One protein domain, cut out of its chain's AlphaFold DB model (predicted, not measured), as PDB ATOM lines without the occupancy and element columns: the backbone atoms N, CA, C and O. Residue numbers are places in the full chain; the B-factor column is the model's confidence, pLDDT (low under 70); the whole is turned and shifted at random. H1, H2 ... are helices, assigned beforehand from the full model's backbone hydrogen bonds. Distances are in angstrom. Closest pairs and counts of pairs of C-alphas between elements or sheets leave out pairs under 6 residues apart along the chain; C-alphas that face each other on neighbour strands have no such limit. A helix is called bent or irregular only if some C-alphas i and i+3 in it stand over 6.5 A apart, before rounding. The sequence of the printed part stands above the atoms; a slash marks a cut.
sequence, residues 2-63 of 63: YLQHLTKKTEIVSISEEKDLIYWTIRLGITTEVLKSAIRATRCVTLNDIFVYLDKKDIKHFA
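What this domain is: This is residues 2 to 63 of the 63 residues of the protein "DUF3606 domain-containing protein" of Pedobacter sp (UniProt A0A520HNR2). Three short helices make a small cluster, with H2 in the middle, packed crosswise on H1 and on H3, while a long tail of the first residues runs away from this cluster and sticks out with residues 2 to 8. The tail makes much of the length, and a shorter end, residues 57 to 63, follows H3. The printed part has 62 residues with three named helices, in the order H1, H2, H3, and no named strand; the class is all helix. The whole is only just loose, close to compact, with a radius of gyration of the C-alphas of 13.0 A, and it is elongated, spanning 46 by 26 by 21 A.

How they stand to each other: H2, residues 32 to 42, touches both other helices. H1, residues 18 to 28, touches H2 with 6 pairs of C-alphas within 8 A. The closest C-alphas of the two are those of Thr 25 and Thr 32, 5.9 A apart. The lines of H1 and H2 are about perpendicular, at 84 degrees, and their centres are 12.1 A apart. H3, residues 47 to 56, touches H2 with 8 pairs of C-alphas within 8 A. The closest C-alphas here are those of Ala 38 and Ile 50, 5.7 A apart. The lines of H2 and H3 are about perpendicular, at 83 degrees, with their centres 10.1 A apart. H1 and H3 are near each other, with no pair of C-alphas within 8 A but 5 pairs within 10 A. In H1, H2 and H3 every backbone O i to N i+4 pair is within hydrogen-bond range.

Where its parts are: H2 runs from Thr 32 to Thr 42, 15.3 A from first to last C-alpha, beginning at C-alpha 32 at (-32.613, -40.803, 30.741). H1 has 11 residues too, from Glu 18, with its C-alpha at (-39.678, -34.640, 28.063), to Leu 28, and measures 15.5 A. H3 runs over 10 residues from Leu 47 to Lys 56, 14.0 A long, and ends at C-alpha 56 at (-15.616, -38.507, 36.726). No helix is bent or irregular.

The domain as a whole: The two C-alphas farthest apart are those of Tyr 2 and Ala 63, 47.0 A, the first and last printed residues; Ala 63 is also the chain's last residue. The printed part has no cut. The link from H1 to H2, 3 residues, is tight, and the link from H2 to H3, 4 residues, is tight. Residues 2 to 17 hold no named element, and their C-alphas lie 6 to 32 A from the mean of all C-alphas. Residues 2 to 8 stand free. The mean pLDDT of the printed part is 71.7, and 25 residues of this model are under 70: residues 2 to 19, residue 44 and residues 58 to 63.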
ATOM      1  N   TYR A   2     -13.815  -1.923  27.396       44.75
ATOM      2  CA  TYR A   2     -14.949  -2.843  27.288       44.75
ATOM      3  C   TYR A   2     -14.626  -4.107  28.085       44.75
ATOM      4  O   TYR A   2     -13.805  -4.917  27.660       44.75
ATOM      5  N   LEU A   3     -15.261  -4.276  29.244       52.78
ATOM      6  CA  LEU A   3     -15.311  -5.572  29.908       52.78
ATOM      7  C   LEU A   3     -16.204  -6.476  29.055       52.78
ATOM      8  O   LEU A   3     -17.417  -6.524  29.246       52.78
ATOM      9  N   GLN A   4     -15.598  -7.183  28.097       53.88
ATOM     10  CA  GLN A   4     -16.165  -8.418  27.572       53.88
ATOM     11  C   GLN A   4     -16.257  -9.384  28.754       53.88
ATOM     12  O   GLN A   4     -15.336 -10.146  29.039       53.88
ATOM     13  N   HIS A   5     -17.373  -9.321  29.479       49.97
ATOM     14  CA  HIS A   5     -17.850 -10.459  30.238       49.97
ATOM     15  C   HIS A   5     -17.998 -11.581  29.216       49.97
ATOM     16  O   HIS A   5     -18.970 -11.632  28.463       49.97
ATOM     17  N   LEU A   6     -16.982 -12.441  29.156       54.34
ATOM     18  CA  LEU A   6     -17.082 -13.787  28.632       54.34
ATOM     19  C   LEU A   6     -18.156 -14.466  29.475       54.34
ATOM     20  O   LEU A   6     -17.872 -15.127  30.473       54.34
ATOM     21  N   THR A   7     -19.411 -14.244  29.097       53.03
ATOM     22  CA  THR A   7     -20.522 -15.084  29.482       53.03
ATOM     23  C   THR A   7     -20.191 -16.434  28.873       53.03
ATOM     24  O   THR A   7     -20.537 -16.741  27.733       53.03
ATOM     25  N   LYS A   8     -19.410 -17.233  29.614       55.03
ATOM     26  CA  LYS A   8     -19.372 -18.677  29.435       55.03
ATOM     27  C   LYS A   8     -20.837 -19.051  29.377       55.03
ATOM     28  O   LYS A   8     -21.527 -18.896  30.380       55.03
ATOM     29  N   LYS A   9     -21.325 -19.374  28.178       55.62
ATOM     30  CA  LYS A   9     -22.701 -19.789  27.952       55.62
ATOM     31  C   LYS A   9     -22.856 -21.059  28.766       55.62
ATOM     32  O   LYS A   9     -22.504 -22.141  28.313       55.62
ATOM     33  N   THR A  10     -23.256 -20.905  30.018       58.97
ATOM     34  CA  THR A  10     -23.655 -21.996  30.878       58.97
ATOM     35  C   THR A  10     -24.940 -22.492  30.256       58.97
ATOM     36  O   THR A  10     -26.010 -21.945  30.496       58.97
ATOM     37  N   GLU A  11     -24.812 -23.456  29.345       67.19
ATOM     38  CA  GLU A  11     -25.955 -24.187  28.822       67.19
ATOM     39  C   GLU A  11     -26.619 -24.854  30.029       67.19
ATOM     40  O   GLU A  11     -26.046 -25.735  30.679       67.19
ATOM     41  N   ILE A  12     -27.791 -24.342  30.397       67.81
ATOM     42  CA  ILE A  12     -28.607 -24.893  31.467       67.81
ATOM     43  C   ILE A  12     -29.434 -26.015  30.844       67.81
ATOM     44  O   ILE A  12     -30.231 -25.792  29.936       67.81
ATOM     45  N   VAL A  13     -29.242 -27.224  31.351       67.62
ATOM     46  CA  VAL A  13     -30.030 -28.419  31.067       67.62
ATOM     47  C   VAL A  13     -31.379 -28.284  31.775       67.62
ATOM     48  O   VAL A  13     -31.603 -28.815  32.861       67.62
ATOM     49  N   SER A  14     -32.295 -27.521  31.177       65.38
ATOM     50  CA  SER A  14     -33.686 -27.481  31.629       65.38
ATOM     51  C   SER A  14     -34.376 -28.771  31.195       65.38
ATOM     52  O   SER A  14     -34.676 -28.945  30.025       65.38
ATOM     53  N   ILE A  15     -34.630 -29.684  32.131       66.38
ATOM     54  CA  ILE A  15     -35.432 -30.903  31.904       66.38
ATOM     55  C   ILE A  15     -36.923 -30.667  32.188       66.38
ATOM     56  O   ILE A  15     -37.618 -31.566  32.660       66.38
ATOM     57  N   SER A  16     -37.399 -29.438  31.967       63.84
ATOM     58  CA  SER A  16     -38.795 -29.063  32.230       63.84
ATOM     59  C   SER A  16     -39.765 -29.790  31.294       63.84
ATOM     60  O   SER A  16     -40.910 -30.028  31.670       63.84
ATOM     61  N   GLU A  17     -39.291 -30.197  30.113       61.44
ATOM     62  CA  GLU A  17     -40.052 -30.971  29.138       61.44
ATOM     63  C   GLU A  17     -39.365 -32.308  28.816       61.44
ATOM     64  O   GLU A  17     -38.141 -32.453  28.846       61.44
ATOM     65  N   GLU A  18     -40.168 -33.311  28.457       66.69
ATOM     66  CA  GLU A  18     -39.678 -34.640  28.063       66.69
ATOM     67  C   GLU A  18     -38.786 -34.585  26.809       66.69
ATOM     68  O   GLU A  18     -37.827 -35.349  26.682       66.69
ATOM     69  N   LYS A  19     -39.038 -33.618  25.915       69.44
ATOM     70  CA  LYS A  19     -38.213 -33.369  24.726       69.44
ATOM     71  C   LYS A  19     -36.783 -32.963  25.070       69.44
ATOM     72  O   LYS A  19     -35.860 -33.421  24.398       69.44
ATOM     73  N   ASP A  20     -36.586 -32.162  26.114       74.25
ATOM     74  CA  ASP A  20     -35.249 -31.757  26.544       74.25
ATOM     75  C   ASP A  20     -34.467 -32.942  27.107       74.25
ATOM     76  O   ASP A  20     -33.299 -33.128  26.772       74.25
ATOM     77  N   LEU A  21     -35.112 -33.804  27.902       76.75
ATOM     78  CA  LEU A  21     -34.496 -35.044  28.385       76.75
ATOM     79  C   LEU A  21     -33.990 -35.895  27.219       76.75
ATOM     80  O   LEU A  21     -32.827 -36.295  27.223       76.75
ATOM     81  N   ILE A  22     -34.835 -36.122  26.211       81.81
ATOM     82  CA  ILE A  22     -34.465 -36.908  25.029       81.81
ATOM     83  C   ILE A  22     -33.300 -36.235  24.287       81.81
ATOM     84  O   ILE A  22     -32.292 -36.887  24.009       81.81
ATOM     85  N   TYR A  23     -33.375 -34.923  24.047       83.88
ATOM     86  CA  TYR A  23     -32.305 -34.153  23.406       83.88
ATOM     87  C   TYR A  23     -30.956 -34.313  24.124       83.88
ATOM     88  O   TYR A  23     -29.948 -34.627  23.489       83.88
ATOM     89  N   TRP A  24     -30.931 -34.160  25.450       81.06
ATOM     90  CA  TRP A  24     -29.704 -34.273  26.238       81.06
ATOM     91  C   TRP A  24     -29.187 -35.707  26.326       81.06
ATOM     92  O   TRP A  24     -27.977 -35.904  26.258       81.06
ATOM     93  N   THR A  25     -30.066 -36.709  26.415       85.31
ATOM     94  CA  THR A  25     -29.654 -38.124  26.387       85.31
ATOM     95  C   THR A  25     -28.983 -38.509  25.080       85.31
ATOM     96  O   THR A  25     -27.917 -39.118  25.102       85.31
ATOM     97  N   ILE A  26     -29.535 -38.069  23.945       85.81
ATOM     98  CA  ILE A  26     -28.944 -38.293  22.623       85.81
ATOM     99  C   ILE A  26     -27.622 -37.527  22.499       85.81
ATOM    100  O   ILE A  26     -26.623 -38.091  22.063       85.81
ATOM    101  N   ARG A  27     -27.585 -36.255  22.918       83.19
ATOM    102  CA  ARG A  27     -26.389 -35.400  22.820       83.19
ATOM    103  C   ARG A  27     -25.231 -35.886  23.697       83.19
ATOM    104  O   ARG A  27     -24.080 -35.727  23.311       83.19
ATOM    105  N   LEU A  28     -25.530 -36.440  24.871       79.44
ATOM    106  CA  LEU A  28     -24.538 -36.955  25.819       79.44
ATOM    107  C   LEU A  28     -24.242 -38.451  25.623       79.44
ATOM    108  O   LEU A  28     -23.288 -38.942  26.217       79.44
ATOM    109  N   GLY A  29     -25.037 -39.165  24.820       83.94
ATOM    110  CA  GLY A  29     -24.903 -40.612  24.630       83.94
ATOM    111  C   GLY A  29     -25.227 -41.428  25.885       83.94
ATOM    112  O   GLY A  29     -24.656 -42.491  26.092       83.94
ATOM    113  N   ILE A  30     -26.111 -40.924  26.749       84.50
ATOM    114  CA  ILE A  30     -26.480 -41.555  28.027       84.50
ATOM    115  C   ILE A  30     -27.974 -41.864  28.066       84.50
ATOM    116  O   ILE A  30     -28.755 -41.265  27.337       84.50
ATOM    117  N   THR A  31     -28.407 -42.736  28.974       86.44
ATOM    118  CA  THR A  31     -29.839 -42.979  29.195       86.44
ATOM    119  C   THR A  31     -30.491 -41.871  30.030       86.44
ATOM    120  O   THR A  31     -29.833 -41.137  30.778       86.44
ATOM    121  N   THR A  32     -31.819 -41.762  29.947       84.12
ATOM    122  CA  THR A  32     -32.613 -40.803  30.741       84.12
ATOM    123  C   THR A  32     -32.431 -41.001  32.245       84.12
ATOM    124  O   THR A  32     -32.450 -40.032  33.002       84.12
ATOM    125  N   GLU A  33     -32.216 -42.237  32.690       85.00
ATOM    126  CA  GLU A  33     -31.941 -42.573  34.088       85.00
ATOM    127  C   GLU A  33     -30.594 -42.016  34.556       85.00
ATOM    128  O   GLU A  33     -30.520 -41.397  35.620       85.00
ATOM    129  N   VAL A  34     -29.549 -42.165  33.734       85.19
ATOM    130  CA  VAL A  34     -28.212 -41.622  34.011       85.19
ATOM    131  C   VAL A  34     -28.254 -40.096  34.051       85.19
ATOM    132  O   VAL A  34     -27.710 -39.497  34.980       85.19
ATOM    133  N   LEU A  35     -28.974 -39.460  33.121       84.19
ATOM    134  CA  LEU A  35     -29.166 -38.009  33.114       84.19
ATOM    135  C   LEU A  35     -29.896 -37.518  34.376       84.19
ATOM    136  O   LEU A  35     -29.433 -36.592  35.041       84.19
ATOM    137  N   LYS A  36     -31.001 -38.170  34.769       83.56
ATOM    138  CA  LYS A  36     -31.744 -37.843  36.004       83.56
ATOM    139  C   LYS A  36     -30.900 -38.059  37.264       83.56
ATOM    140  O   LYS A  36     -30.994 -37.274  38.208       83.56
ATOM    141  N   SER A  37     -30.086 -39.116  37.291       84.81
ATOM    142  CA  SER A  37     -29.154 -39.399  38.387       84.81
ATOM    143  C   SER A  37     -28.083 -38.314  38.493       84.81
ATOM    144  O   SER A  37     -27.865 -37.782  39.580       84.81
ATOM    145  N   ALA A  38     -27.485 -37.924  37.363       82.50
ATOM    146  CA  ALA A  38     -26.483 -36.868  37.303       82.50
ATOM    147  C   ALA A  38     -27.049 -35.528  37.782       82.50
ATOM    148  O   ALA A  38     -26.462 -34.926  38.670       82.50
ATOM    149  N   ILE A  39     -28.231 -35.119  37.306       80.75
ATOM    150  CA  ILE A  39     -28.899 -33.878  37.740       80.75
ATOM    151  C   ILE A  39     -29.158 -33.874  39.255       80.75
ATOM    152  O   ILE A  39     -28.942 -32.865  39.929       80.75
ATOM    153  N   ARG A  40     -29.594 -35.008  39.825       82.75
ATOM    154  CA  ARG A  40     -29.758 -35.139  41.283       82.75
ATOM    155  C   ARG A  40     -28.427 -35.049  42.027       82.75
ATOM    156  O   ARG A  40     -28.381 -34.430  43.085       82.75
ATOM    157  N   ALA A  41     -27.373 -35.661  41.495       82.88
ATOM    158  CA  ALA A  41     -26.059 -35.699  42.126       82.88
ATOM    159  C   ALA A  41     -25.338 -34.345  42.068       82.88
ATOM    160  O   ALA A  41     -24.718 -33.940  43.048       82.88
ATOM    161  N   THR A  42     -25.445 -33.628  40.950       78.44
ATOM    162  CA  THR A  42     -24.834 -32.306  40.769       78.44
ATOM    163  C   THR A  42     -25.620 -31.212  41.478       78.44
ATOM    164  O   THR A  42     -25.061 -30.150  41.732       78.44
ATOM    165  N   ARG A  43     -26.913 -31.441  41.783       73.38
ATOM    166  CA  ARG A  43     -27.873 -30.445  42.320       73.38
ATOM    167  C   ARG A  43     -27.984 -29.170  41.469       73.38
ATOM    168  O   ARG A  43     -28.670 -28.228  41.856       73.38
ATOM    169  N   CYS A  44     -27.338 -29.173  40.308       66.38
ATOM    170  CA  CYS A  44     -27.179 -28.083  39.370       66.38
ATOM    171  C   CYS A  44     -27.470 -28.639  37.983       66.38
ATOM    172  O   CYS A  44     -26.893 -29.637  37.552       66.38
ATOM    173  N   VAL A  45     -28.359 -27.958  37.274       71.19
ATOM    174  CA  VAL A  45     -28.748 -28.269  35.897       71.19
ATOM    175  C   VAL A  45     -27.734 -27.747  34.878       71.19
ATOM    176  O   VAL A  45     -28.010 -27.719  33.690       71.19
ATOM    177  N   THR A  46     -26.550 -27.299  35.282       77.75
ATOM    178  CA  THR A  46     -25.543 -26.847  34.320       77.75
ATOM    179  C   THR A  46     -24.987 -28.037  33.544       77.75
ATOM    180  O   THR A  46     -24.525 -29.009  34.145       77.75
ATOM    181  N   LEU A  47     -24.944 -27.935  32.212       74.69
ATOM    182  CA  LEU A  47     -24.371 -28.972  31.347       74.69
ATOM    183  C   LEU A  47     -22.948 -29.341  31.771       74.69
ATOM    184  O   LEU A  47     -22.586 -30.511  31.778       74.69
ATOM    185  N   ASN A  48     -22.153 -28.340  32.148       78.94
ATOM    186  CA  ASN A  48     -20.766 -28.535  32.546       78.94
ATOM    187  C   ASN A  48     -20.639 -29.402  33.807       78.94
ATOM    188  O   ASN A  48     -19.801 -30.294  33.842       78.94
ATOM    189  N   ASP A  49     -21.482 -29.187  34.819       80.38
ATOM    190  CA  ASP A  49     -21.469 -29.994  36.045       80.38
ATOM    191  C   ASP A  49     -21.896 -31.436  35.768       80.38
ATOM    192  O   ASP A  49     -21.271 -32.375  36.260       80.38
ATOM    193  N   ILE A  50     -22.924 -31.618  34.933       80.56
ATOM    194  CA  ILE A  50     -23.389 -32.941  34.499       80.56
ATOM    195  C   ILE A  50     -22.284 -33.651  33.716       80.56
ATOM    196  O   ILE A  50     -21.976 -34.802  34.005       80.56
ATOM    197  N   PHE A  51     -21.634 -32.965  32.775       79.12
ATOM    198  CA  PHE A  51     -20.543 -33.531  31.987       79.12
ATOM    199  C   PHE A  51     -19.357 -33.926  32.870       79.12
ATOM    200  O   PHE A  51     -18.869 -35.043  32.759       79.12
ATOM    201  N   VAL A  52     -18.941 -33.057  33.798       82.44
ATOM    202  CA  VAL A  52     -17.869 -33.348  34.764       82.44
ATOM    203  C   VAL A  52     -18.237 -34.529  35.662       82.44
ATOM    204  O   VAL A  52     -17.378 -35.352  35.967       82.44
ATOM    205  N   TYR A  53     -19.496 -34.640  36.087       83.25
ATOM    206  CA  TYR A  53     -19.963 -35.779  36.874       83.25
ATOM    207  C   TYR A  53     -19.909 -37.088  36.081       83.25
ATOM    208  O   TYR A  53     -19.414 -38.089  36.592       83.25
ATOM    209  N   LEU A  54     -20.397 -37.083  34.839       79.94
ATOM    210  CA  LEU A  54     -20.403 -38.260  33.967       79.94
ATOM    211  C   LEU A  54     -18.986 -38.700  33.590       79.94
ATOM    212  O   LEU A  54     -18.703 -39.894  33.583       79.94
ATOM    213  N   ASP A  55     -18.105 -37.732  33.334       81.50
ATOM    214  CA  ASP A  55     -16.687 -37.950  33.057       81.50
ATOM    215  C   ASP A  55     -15.968 -38.549  34.273       81.50
ATOM    216  O   ASP A  55     -15.352 -39.602  34.170       81.50
ATOM    217  N   LYS A  56     -16.163 -37.969  35.467       80.25
ATOM    218  CA  LYS A  56     -15.616 -38.507  36.726       80.25
ATOM    219  C   LYS A  56     -16.098 -39.910  37.061       80.25
ATOM    220  O   LYS A  56     -15.420 -40.627  37.792       80.25
ATOM    221  N   LYS A  57     -17.304 -40.261  36.627       72.19
ATOM    222  CA  LYS A  57     -17.935 -41.540  36.944       72.19
ATOM    223  C   LYS A  57     -17.641 -42.608  35.881       72.19
ATOM    224  O   LYS A  57     -18.203 -43.693  35.974       72.19
ATOM    225  N   ASP A  58     -16.778 -42.302  34.905       65.12
ATOM    226  CA  ASP A  58     -16.364 -43.188  33.808       65.12
ATOM    227  C   ASP A  58     -17.559 -43.828  33.073       65.12
ATOM    228  O   ASP A  58     -17.475 -44.917  32.510       65.12
ATOM    229  N   ILE A  59     -18.709 -43.135  33.019       61.81
ATOM    230  CA  ILE A  59     -19.916 -43.616  32.310       61.81
ATOM    231  C   ILE A  59     -19.746 -43.438  30.785       61.81
ATOM    232  O   ILE A  59     -20.698 -43.196  30.052       61.81
ATOM    233  N   LYS A  60     -18.504 -43.508  30.302       52.94
ATOM    234  CA  LYS A  60     -18.126 -43.521  28.887       52.94
ATOM    235  C   LYS A  60     -17.726 -44.921  28.413       52.94
ATOM    236  O   LYS A  60     -17.536 -45.112  27.218       52.94
ATOM    237  N   HIS A  61     -17.664 -45.909  29.306       47.22
ATOM    238  CA  HIS A  61     -17.418 -47.306  28.951       47.22
ATOM    239  C   HIS A  61     -18.718 -48.115  28.859       47.22
ATOM    240  O   HIS A  61     -18.977 -49.001  29.660       47.22
ATOM    241  N   PHE A  62     -19.530 -47.823  27.847       46.25
ATOM    242  CA  PHE A  62     -20.402 -48.835  27.247       46.25
ATOM    243  C   PHE A  62     -20.327 -48.657  25.730       46.25
ATOM    244  O   PHE A  62     -21.134 -47.951  25.127       46.25
ATOM    245  N   ALA A  63     -19.252 -49.223  25.173       37.75
ATOM    246  CA  ALA A  63     -19.135 -49.571  23.761       37.75
ATOM    247  C   ALA A  63     -19.907 -50.867  23.481       37.75
ATOM    248  O   ALA A  63     -19.993 -51.702  24.414       37.75
TER     249      ALA A  63